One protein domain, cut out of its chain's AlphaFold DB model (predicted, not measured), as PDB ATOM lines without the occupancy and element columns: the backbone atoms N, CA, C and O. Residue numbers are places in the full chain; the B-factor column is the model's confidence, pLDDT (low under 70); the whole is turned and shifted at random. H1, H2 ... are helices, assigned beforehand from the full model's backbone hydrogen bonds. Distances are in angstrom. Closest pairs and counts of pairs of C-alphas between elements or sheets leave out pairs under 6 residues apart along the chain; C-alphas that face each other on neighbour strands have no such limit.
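AT A GLANCE: This is residues 381 to 430 of the 551 residues of an uncharacterized protein of Candidatus Doudnabacteria bacterium RIFCSPHIGHO2_01_FULL_43_23 (UniProt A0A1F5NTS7). Three short helices make a small cluster, their centres at the corners of a triangle, with H2 about crosswise to H1 and H3 slanted to H1 on another side. A long loop, residues 404 to 418, joins H2 to H3 and swings out to Phe 413 at one end of the longest axis. The printed part has 50 residues with three named helices, in the order H1, H2, H3, and no named strand; the class is all helix, with under half of the residues, 24 of 50, in named elements. The whole is compact, with a radius of gyration of the C-alphas of 10.5 A and spans of 28 by 20 by 17 A.

HOW THE PARTS SIT: Start with H1, residues 381 to 390, and look from it to H2, residues 397 to 403: they only just touch, with 3 pairs of C-alphas within 8 A. Their closest C-alphas, those of Leu 385 and Asp 399, are 7.0 A apart, and their lines are about perpendicular, at 76 degrees. Go on to H3, residues 419 to 425, which touches H1; their closest C-alphas, those of Glu 386 and Ile 424, are 7.2 A apart. H1 and H3 run the same way at a steep tilt of 55 degrees. H2 and H3 are close but not clearly touching, with the closest C-alphas, those of Leu 403 and Ile 421, 6.6 A apart. They run opposite ways at a steep tilt of 43 degrees. In H1, H2 and H3 every O i to N i+4 pair is within hydrogen-bond range.

IN THESE COORDINATES: Find C-alpha 381 at (69.418, 123.705, 91.541); from there H1 runs 14.3 A to C-alpha 390. H2 begins at C-alpha 397, at (69.344, 110.642, 90.761), and covers 9.9 A to C-alpha 403. H3 covers 10.2 A from C-alpha 419 to C-alpha 425, at (58.874, 117.472, 83.316).

THE WHOLE: The two C-alphas farthest apart are those of Phe 413 and Asp 429, at 28.7 A. The printed part has no cut. The link from H1 to H2 is short, with 6 residues, and the link from H2 to H3 is long, with 15. The mean pLDDT of the printed part is 88.7; look for values under 70 at residues 415 to 416.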
ATOM      1  N   MET A 381      69.546 125.062  92.051       92.50
ATOM      2  CA  MET A 381      69.418 123.705  91.541       92.50
ATOM      3  C   MET A 381      68.499 123.673  90.318       92.50
ATOM      4  O   MET A 381      68.887 123.115  89.297       92.50
ATOM      5  N   LEU A 382      67.355 124.359  90.354       92.00
ATOM      6  CA  LEU A 382      66.442 124.436  89.213       92.00
ATOM      7  C   LEU A 382      67.087 125.105  87.988       92.00
ATOM      8  O   LEU A 382      66.966 124.607  86.871       92.00
ATOM      9  N   THR A 383      67.869 126.165  88.201       90.81
ATOM     10  CA  THR A 383      68.660 126.807  87.135       90.81
ATOM     11  C   THR A 383      69.725 125.860  86.565       90.81
ATOM     12  O   THR A 383      70.007 125.876  85.366       90.81
ATOM     13  N   ALA A 384      70.322 125.000  87.394       92.94
ATOM     14  CA  ALA A 384      71.245 123.972  86.924       92.94
ATOM     15  C   ALA A 384      70.529 122.872  86.116       92.94
ATOM     16  O   ALA A 384      71.071 122.420  85.107       92.94
ATOM     17  N   LEU A 385      69.315 122.468  86.509       93.69
ATOM     18  CA  LEU A 385      68.494 121.511  85.754       93.69
ATOM     19  C   LEU A 385      68.095 122.053  84.382       93.69
ATOM     20  O   LEU A 385      68.144 121.327  83.390       93.69
ATOM     21  N   GLU A 386      67.735 123.331  84.315       90.81
ATOM     22  CA  GLU A 386      67.413 124.017  83.066       90.81
ATOM     23  C   GLU A 386      68.608 124.017  82.103       90.81
ATOM     24  O   GLU A 386      68.478 123.566  80.966       90.81
ATOM     25  N   LYS A 387      69.805 124.372  82.589       90.81
ATOM     26  CA  LYS A 387      71.044 124.287  81.796       90.81
ATOM     27  C   LYS A 387      71.343 122.863  81.327       90.81
ATOM     28  O   LYS A 387      71.695 122.660  80.167       90.81
ATOM     29  N   LYS A 388      71.164 121.856  82.195       93.75
ATOM     30  CA  LYS A 388      71.313 120.441  81.809       93.75
ATOM     31  C   LYS A 388      70.338 120.068  80.693       93.75
ATOM     32  O   LYS A 388      70.743 119.423  79.730       93.75
ATOM     33  N   ARG A 389      69.073 120.493  80.787       90.75
ATOM     34  CA  ARG A 389      68.055 120.282  79.744       90.75
ATOM     35  C   ARG A 389      68.479 120.916  78.418       90.75
ATOM     36  O   ARG A 389      68.458 120.231  77.397       90.75
ATOM     37  N   GLU A 390      68.878 122.185  78.432       87.69
ATOM     38  CA  GLU A 390      69.322 122.926  77.242       87.69
ATOM     39  C   GLU A 390      70.535 122.266  76.571       87.69
ATOM     40  O   GLU A 390      70.550 122.068  75.353       87.69
ATOM     41  N   ASN A 391      71.506 121.825  77.376       92.44
ATOM     42  CA  ASN A 391      72.705 121.125  76.915       92.44
ATOM     43  C   ASN A 391      72.474 119.639  76.587       92.44
ATOM     44  O   ASN A 391      73.392 118.968  76.112       92.44
ATOM     45  N   LYS A 392      71.265 119.110  76.823       91.75
ATOM     46  CA  LYS A 392      70.916 117.681  76.694       91.75
ATOM     47  C   LYS A 392      71.784 116.760  77.564       91.75
ATOM     48  O   LYS A 392      72.055 115.615  77.199       91.75
ATOM     49  N   GLU A 393      72.212 117.253  78.716       94.00
ATOM     50  CA  GLU A 393      72.930 116.482  79.723       94.00
ATOM     51  C   GLU A 393      71.963 115.572  80.505       94.00
ATOM     52  O   GLU A 393      70.810 115.942  80.760       94.00
ATOM     53  N   PRO A 394      72.396 114.362  80.898       91.62
ATOM     54  CA  PRO A 394      71.560 113.459  81.674       91.62
ATOM     55  C   PRO A 394      71.329 113.993  83.092       91.62
ATOM     56  O   PRO A 394      72.226 114.539  83.731       91.62
ATOM     57  N   PHE A 395      70.122 113.764  83.606       94.69
ATOM     58  CA  PHE A 395      69.769 114.101  84.982       94.69
ATOM     59  C   PHE A 395      70.245 112.972  85.900       94.69
ATOM     60  O   PHE A 395      70.025 111.789  85.623       94.69
ATOM     61  N   THR A 396      70.922 113.345  86.978       94.56
ATOM     62  CA  THR A 396      71.359 112.449  88.049       94.56
ATOM     63  C   THR A 396      70.174 112.021  88.916       94.56
ATOM     64  O   THR A 396      69.077 112.561  88.813       94.56
ATOM     65  N   LYS A 397      70.383 111.049  89.807       93.88
ATOM     66  CA  LYS A 397      69.344 110.642  90.761       93.88
ATOM     67  C   LYS A 397      68.905 111.803  91.664       93.88
ATOM     68  O   LYS A 397      67.707 111.956  91.878       93.88
ATOM     69  N   ASP A 398      69.840 112.626  92.133       91.75
ATOM     70  CA  ASP A 398      69.533 113.757  93.017       91.75
ATOM     71  C   ASP A 398      68.768 114.862  92.278       91.75
ATOM     72  O   ASP A 398      67.810 115.410  92.818       91.75
ATOM     73  N   ASP A 399      69.107 115.104  91.005       94.62
ATOM     74  CA  ASP A 399      68.343 116.004  90.130       94.62
ATOM     75  C   ASP A 399      66.869 115.577  90.035       94.62
ATOM     76  O   ASP A 399      65.967 116.408  90.090       94.62
ATOM     77  N   LEU A 400      66.619 114.269  89.893       94.69
ATOM     78  CA  LEU A 400      65.267 113.715  89.799       94.69
ATOM     79  C   LEU A 400      64.537 113.738  91.143       94.69
ATOM     80  O   LEU A 400      63.336 113.986  91.171       94.69
ATOM     81  N   ILE A 401      65.243 113.504  92.252       91.69
ATOM     82  CA  ILE A 401      64.670 113.616  93.600       91.69
ATOM     83  C   ILE A 401      64.144 115.029  93.844       91.69
ATOM     84  O   ILE A 401      63.030 115.171  94.348       91.69
ATOM     85  N   LEU A 402      64.917 116.045  93.453       91.56
ATOM     86  CA  LEU A 402      64.493 117.437  93.529       91.56
ATOM     87  C   LEU A 402      63.337 117.728  92.564       91.56
ATOM     88  O   LEU A 402      62.311 118.240  92.989       91.56
ATOM     89  N   LEU A 403      63.486 117.384  91.279       92.81
ATOM     90  CA  LEU A 403      62.509 117.716  90.234       92.81
ATOM     91  C   LEU A 403      61.119 117.114  90.496       92.81
ATOM     92  O   LEU A 403      60.115 117.728  90.151       92.81
ATOM     93  N   TYR A 404      61.063 115.914  91.080       91.19
ATOM     94  CA  TYR A 404      59.814 115.255  91.478       91.19
ATOM     95  C   TYR A 404      59.386 115.570  92.918       91.19
ATOM     96  O   TYR A 404      58.457 114.929  93.410       91.19
ATOM     97  N   GLU A 405      60.071 116.506  93.585       88.00
ATOM     98  CA  GLU A 405      59.768 116.999  94.935       88.00
ATOM     99  C   GLU A 405      59.647 115.881  95.986       88.00
ATOM    100  O   GLU A 405      58.872 115.957  96.937       88.00
ATOM    101  N   ILE A 406      60.434 114.809  95.827       85.62
ATOM    102  CA  ILE A 406      60.294 113.572  96.617       85.62
ATOM    103  C   ILE A 406      60.602 113.811  98.099       85.62
ATOM    104  O   ILE A 406      59.960 113.222  98.966       85.62
ATOM    105  N   ASN A 407      61.571 114.682  98.387       81.62
ATOM    106  CA  ASN A 407      61.999 115.007  99.752       81.62
ATOM    107  C   ASN A 407      61.474 116.365 100.246       81.62
ATOM    108  O   ASN A 407      61.833 116.796 101.342       81.62
ATOM    109  N   GLY A 408      60.656 117.053  99.451       81.38
ATOM    110  CA  GLY A 408      60.154 118.383  99.767       81.38
ATOM    111  C   GLY A 408      59.889 119.211  98.517       81.38
ATOM    112  O   GLY A 408      60.468 118.960  97.462       81.38
ATOM    113  N   THR A 409      59.018 120.205  98.666       84.94
ATOM    114  CA  THR A 409      58.651 121.138  97.599       84.94
ATOM    115  C   THR A 409      59.803 122.080  97.273       84.94
ATOM    116  O   THR A 409      60.510 122.512  98.183       84.94
ATOM    117  N   ILE A 410      59.968 122.443  96.009       88.25
ATOM    118  CA  ILE A 410      60.895 123.472  95.539       88.25
ATOM    119  C   ILE A 410      60.318 124.835  95.921       88.25
ATOM    120  O   ILE A 410      59.163 125.141  95.635       88.25
ATOM    121  N   GLU A 411      61.120 125.679  96.564       88.06
ATOM    122  CA  GLU A 411      60.710 127.033  96.921       88.06
ATOM    123  C   GLU A 411      61.490 128.092  96.144       88.06
ATOM    124  O   GLU A 411      62.679 127.949  95.872       88.06
ATOM    125  N   GLY A 412      60.833 129.214  95.858       87.19
ATOM    126  CA  GLY A 412      61.462 130.372  95.233       87.19
ATOM    127  C   GLY A 412      61.130 131.689  95.925       87.19
ATOM    128  O   GLY A 412      60.393 131.753  96.921       87.19
ATOM    129  N   PHE A 413      61.691 132.763  95.372       84.31
ATOM    130  CA  PHE A 413      61.330 134.138  95.701       84.31
ATOM    131  C   PHE A 413      60.209 134.604  94.767       84.31
ATOM    132  O   PHE A 413      60.468 135.243  93.747       84.31
ATOM    133  N   GLY A 414      58.978 134.247  95.140       73.81
ATOM    134  CA  GLY A 414      57.736 134.704  94.518       73.81
ATOM    135  C   GLY A 414      56.805 133.554  94.124       73.81
ATOM    136  O   GLY A 414      55.808 133.378  94.812       73.81
ATOM    137  N   TYR A 415      57.130 132.773  93.085       65.62
ATOM    138  CA  TYR A 415      56.263 131.739  92.503       65.62
ATOM    139  C   TYR A 415      55.630 130.820  93.552       65.62
ATOM    140  O   TYR A 415      56.346 130.231  94.363       65.62
ATOM    141  N   ASP A 416      54.309 130.617  93.456       67.19
ATOM    142  CA  ASP A 416      53.629 129.520  94.161       67.19
ATOM    143  C   ASP A 416      54.161 128.157  93.661       67.19
ATOM    144  O   ASP A 416      54.323 127.217  94.435       67.19
ATOM    145  N   THR A 417      54.479 128.044  92.363       79.62
ATOM    146  CA  THR A 417      55.203 126.916  91.747       79.62
ATOM    147  C   THR A 417      56.026 127.437  90.570       79.62
ATOM    148  O   THR A 417      55.485 128.131  89.708       79.62
ATOM    149  N   ASP A 418      57.330 127.149  90.534       84.50
ATOM    150  CA  ASP A 418      58.210 127.657  89.474       84.50
ATOM    151  C   ASP A 418      57.873 126.992  88.121       84.50
ATOM    152  O   ASP A 418      57.910 125.759  88.020       84.50
ATOM    153  N   PRO A 419      57.554 127.771  87.069       83.56
ATOM    154  CA  PRO A 419      57.075 127.231  85.794       83.56
ATOM    155  C   PRO A 419      58.085 126.302  85.110       83.56
ATOM    156  O   PRO A 419      57.693 125.379  84.392       83.56
ATOM    157  N   ARG A 420      59.387 126.475  85.375       88.62
ATOM    158  CA  ARG A 420      60.441 125.635  84.787       88.62
ATOM    159  C   ARG A 420      60.297 124.167  85.174       88.62
ATOM    160  O   ARG A 420      60.715 123.301  84.408       88.62
ATOM    161  N   ILE A 421      59.695 123.865  86.329       90.56
ATOM    162  CA  ILE A 421      59.455 122.489  86.784       90.56
ATOM    163  C   ILE A 421      58.584 121.751  85.763       90.56
ATOM    164  O   ILE A 421      58.979 120.696  85.259       90.56
ATOM    165  N   GLU A 422      57.433 122.326  85.406       88.50
ATOM    166  CA  GLU A 422      56.512 121.736  84.430       88.50
ATOM    167  C   GLU A 422      57.156 121.652  83.044       88.50
ATOM    168  O   GLU A 422      57.092 120.608  82.389       88.50
ATOM    169  N   GLU A 423      57.848 122.710  82.615       89.00
ATOM    170  CA  GLU A 423      58.528 122.706  81.323       89.00
ATOM    171  C   GLU A 423      59.572 121.585  81.225       89.00
ATOM    172  O   GLU A 423      59.674 120.918  80.193       89.00
ATOM    173  N   ILE A 424      60.364 121.357  82.280       92.19
ATOM    174  CA  ILE A 424      61.345 120.269  82.323       92.19
ATOM    175  C   ILE A 424      60.611 118.924  82.299       92.19
ATOM    176  O   ILE A 424      60.924 118.089  81.446       92.19
ATOM    177  N   LEU A 425      59.628 118.723  83.182       91.31
ATOM    178  CA  LEU A 425      58.874 117.472  83.316       91.31
ATOM    179  C   LEU A 425      58.143 117.063  82.032       91.31
ATOM    180  O   LEU A 425      58.111 115.874  81.712       91.31
ATOM    181  N   SER A 426      57.615 118.024  81.268       89.69
ATOM    182  CA  SER A 426      56.832 117.781  80.044       89.69
ATOM    183  C   SER A 426      57.569 116.956  78.978       89.69
ATOM    184  O   SER A 426      56.950 116.279  78.158       89.69
ATOM    185  N   SER A 427      58.903 116.986  79.006       86.50
ATOM    186  CA  SER A 427      59.772 116.298  78.047       86.50
ATOM    187  C   SER A 427      60.284 114.932  78.527       86.50
ATOM    188  O   SER A 427      61.056 114.285  77.815       86.50
ATOM    189  N   ARG A 428      59.892 114.482  79.729       91.56
ATOM    190  CA  ARG A 428      60.508 113.334  80.419       91.56
ATOM    191  C   ARG A 428      59.607 112.101  80.485       91.56
ATOM    192  O   ARG A 428      58.386 112.196  80.580       91.56
ATOM    193  N   ASP A 429      60.227 110.918  80.509       93.00
ATOM    194  CA  ASP A 429      59.546 109.671  80.890       93.00
ATOM    195  C   ASP A 429      59.557 109.544  82.415       93.00
ATOM    196  O   ASP A 429      60.480 108.998  83.022       93.00
ATOM    197  N   GLN A 430      58.486 110.031  83.033       92.56
ATOM    198  CA  GLN A 430      58.326 110.026  84.480       92.56
ATOM    199  C   GLN A 430      58.434 108.634  85.112       92.56
ATOM    200  O   GLN A 430      58.948 108.497  86.222       92.56
TER     201      GLN A 430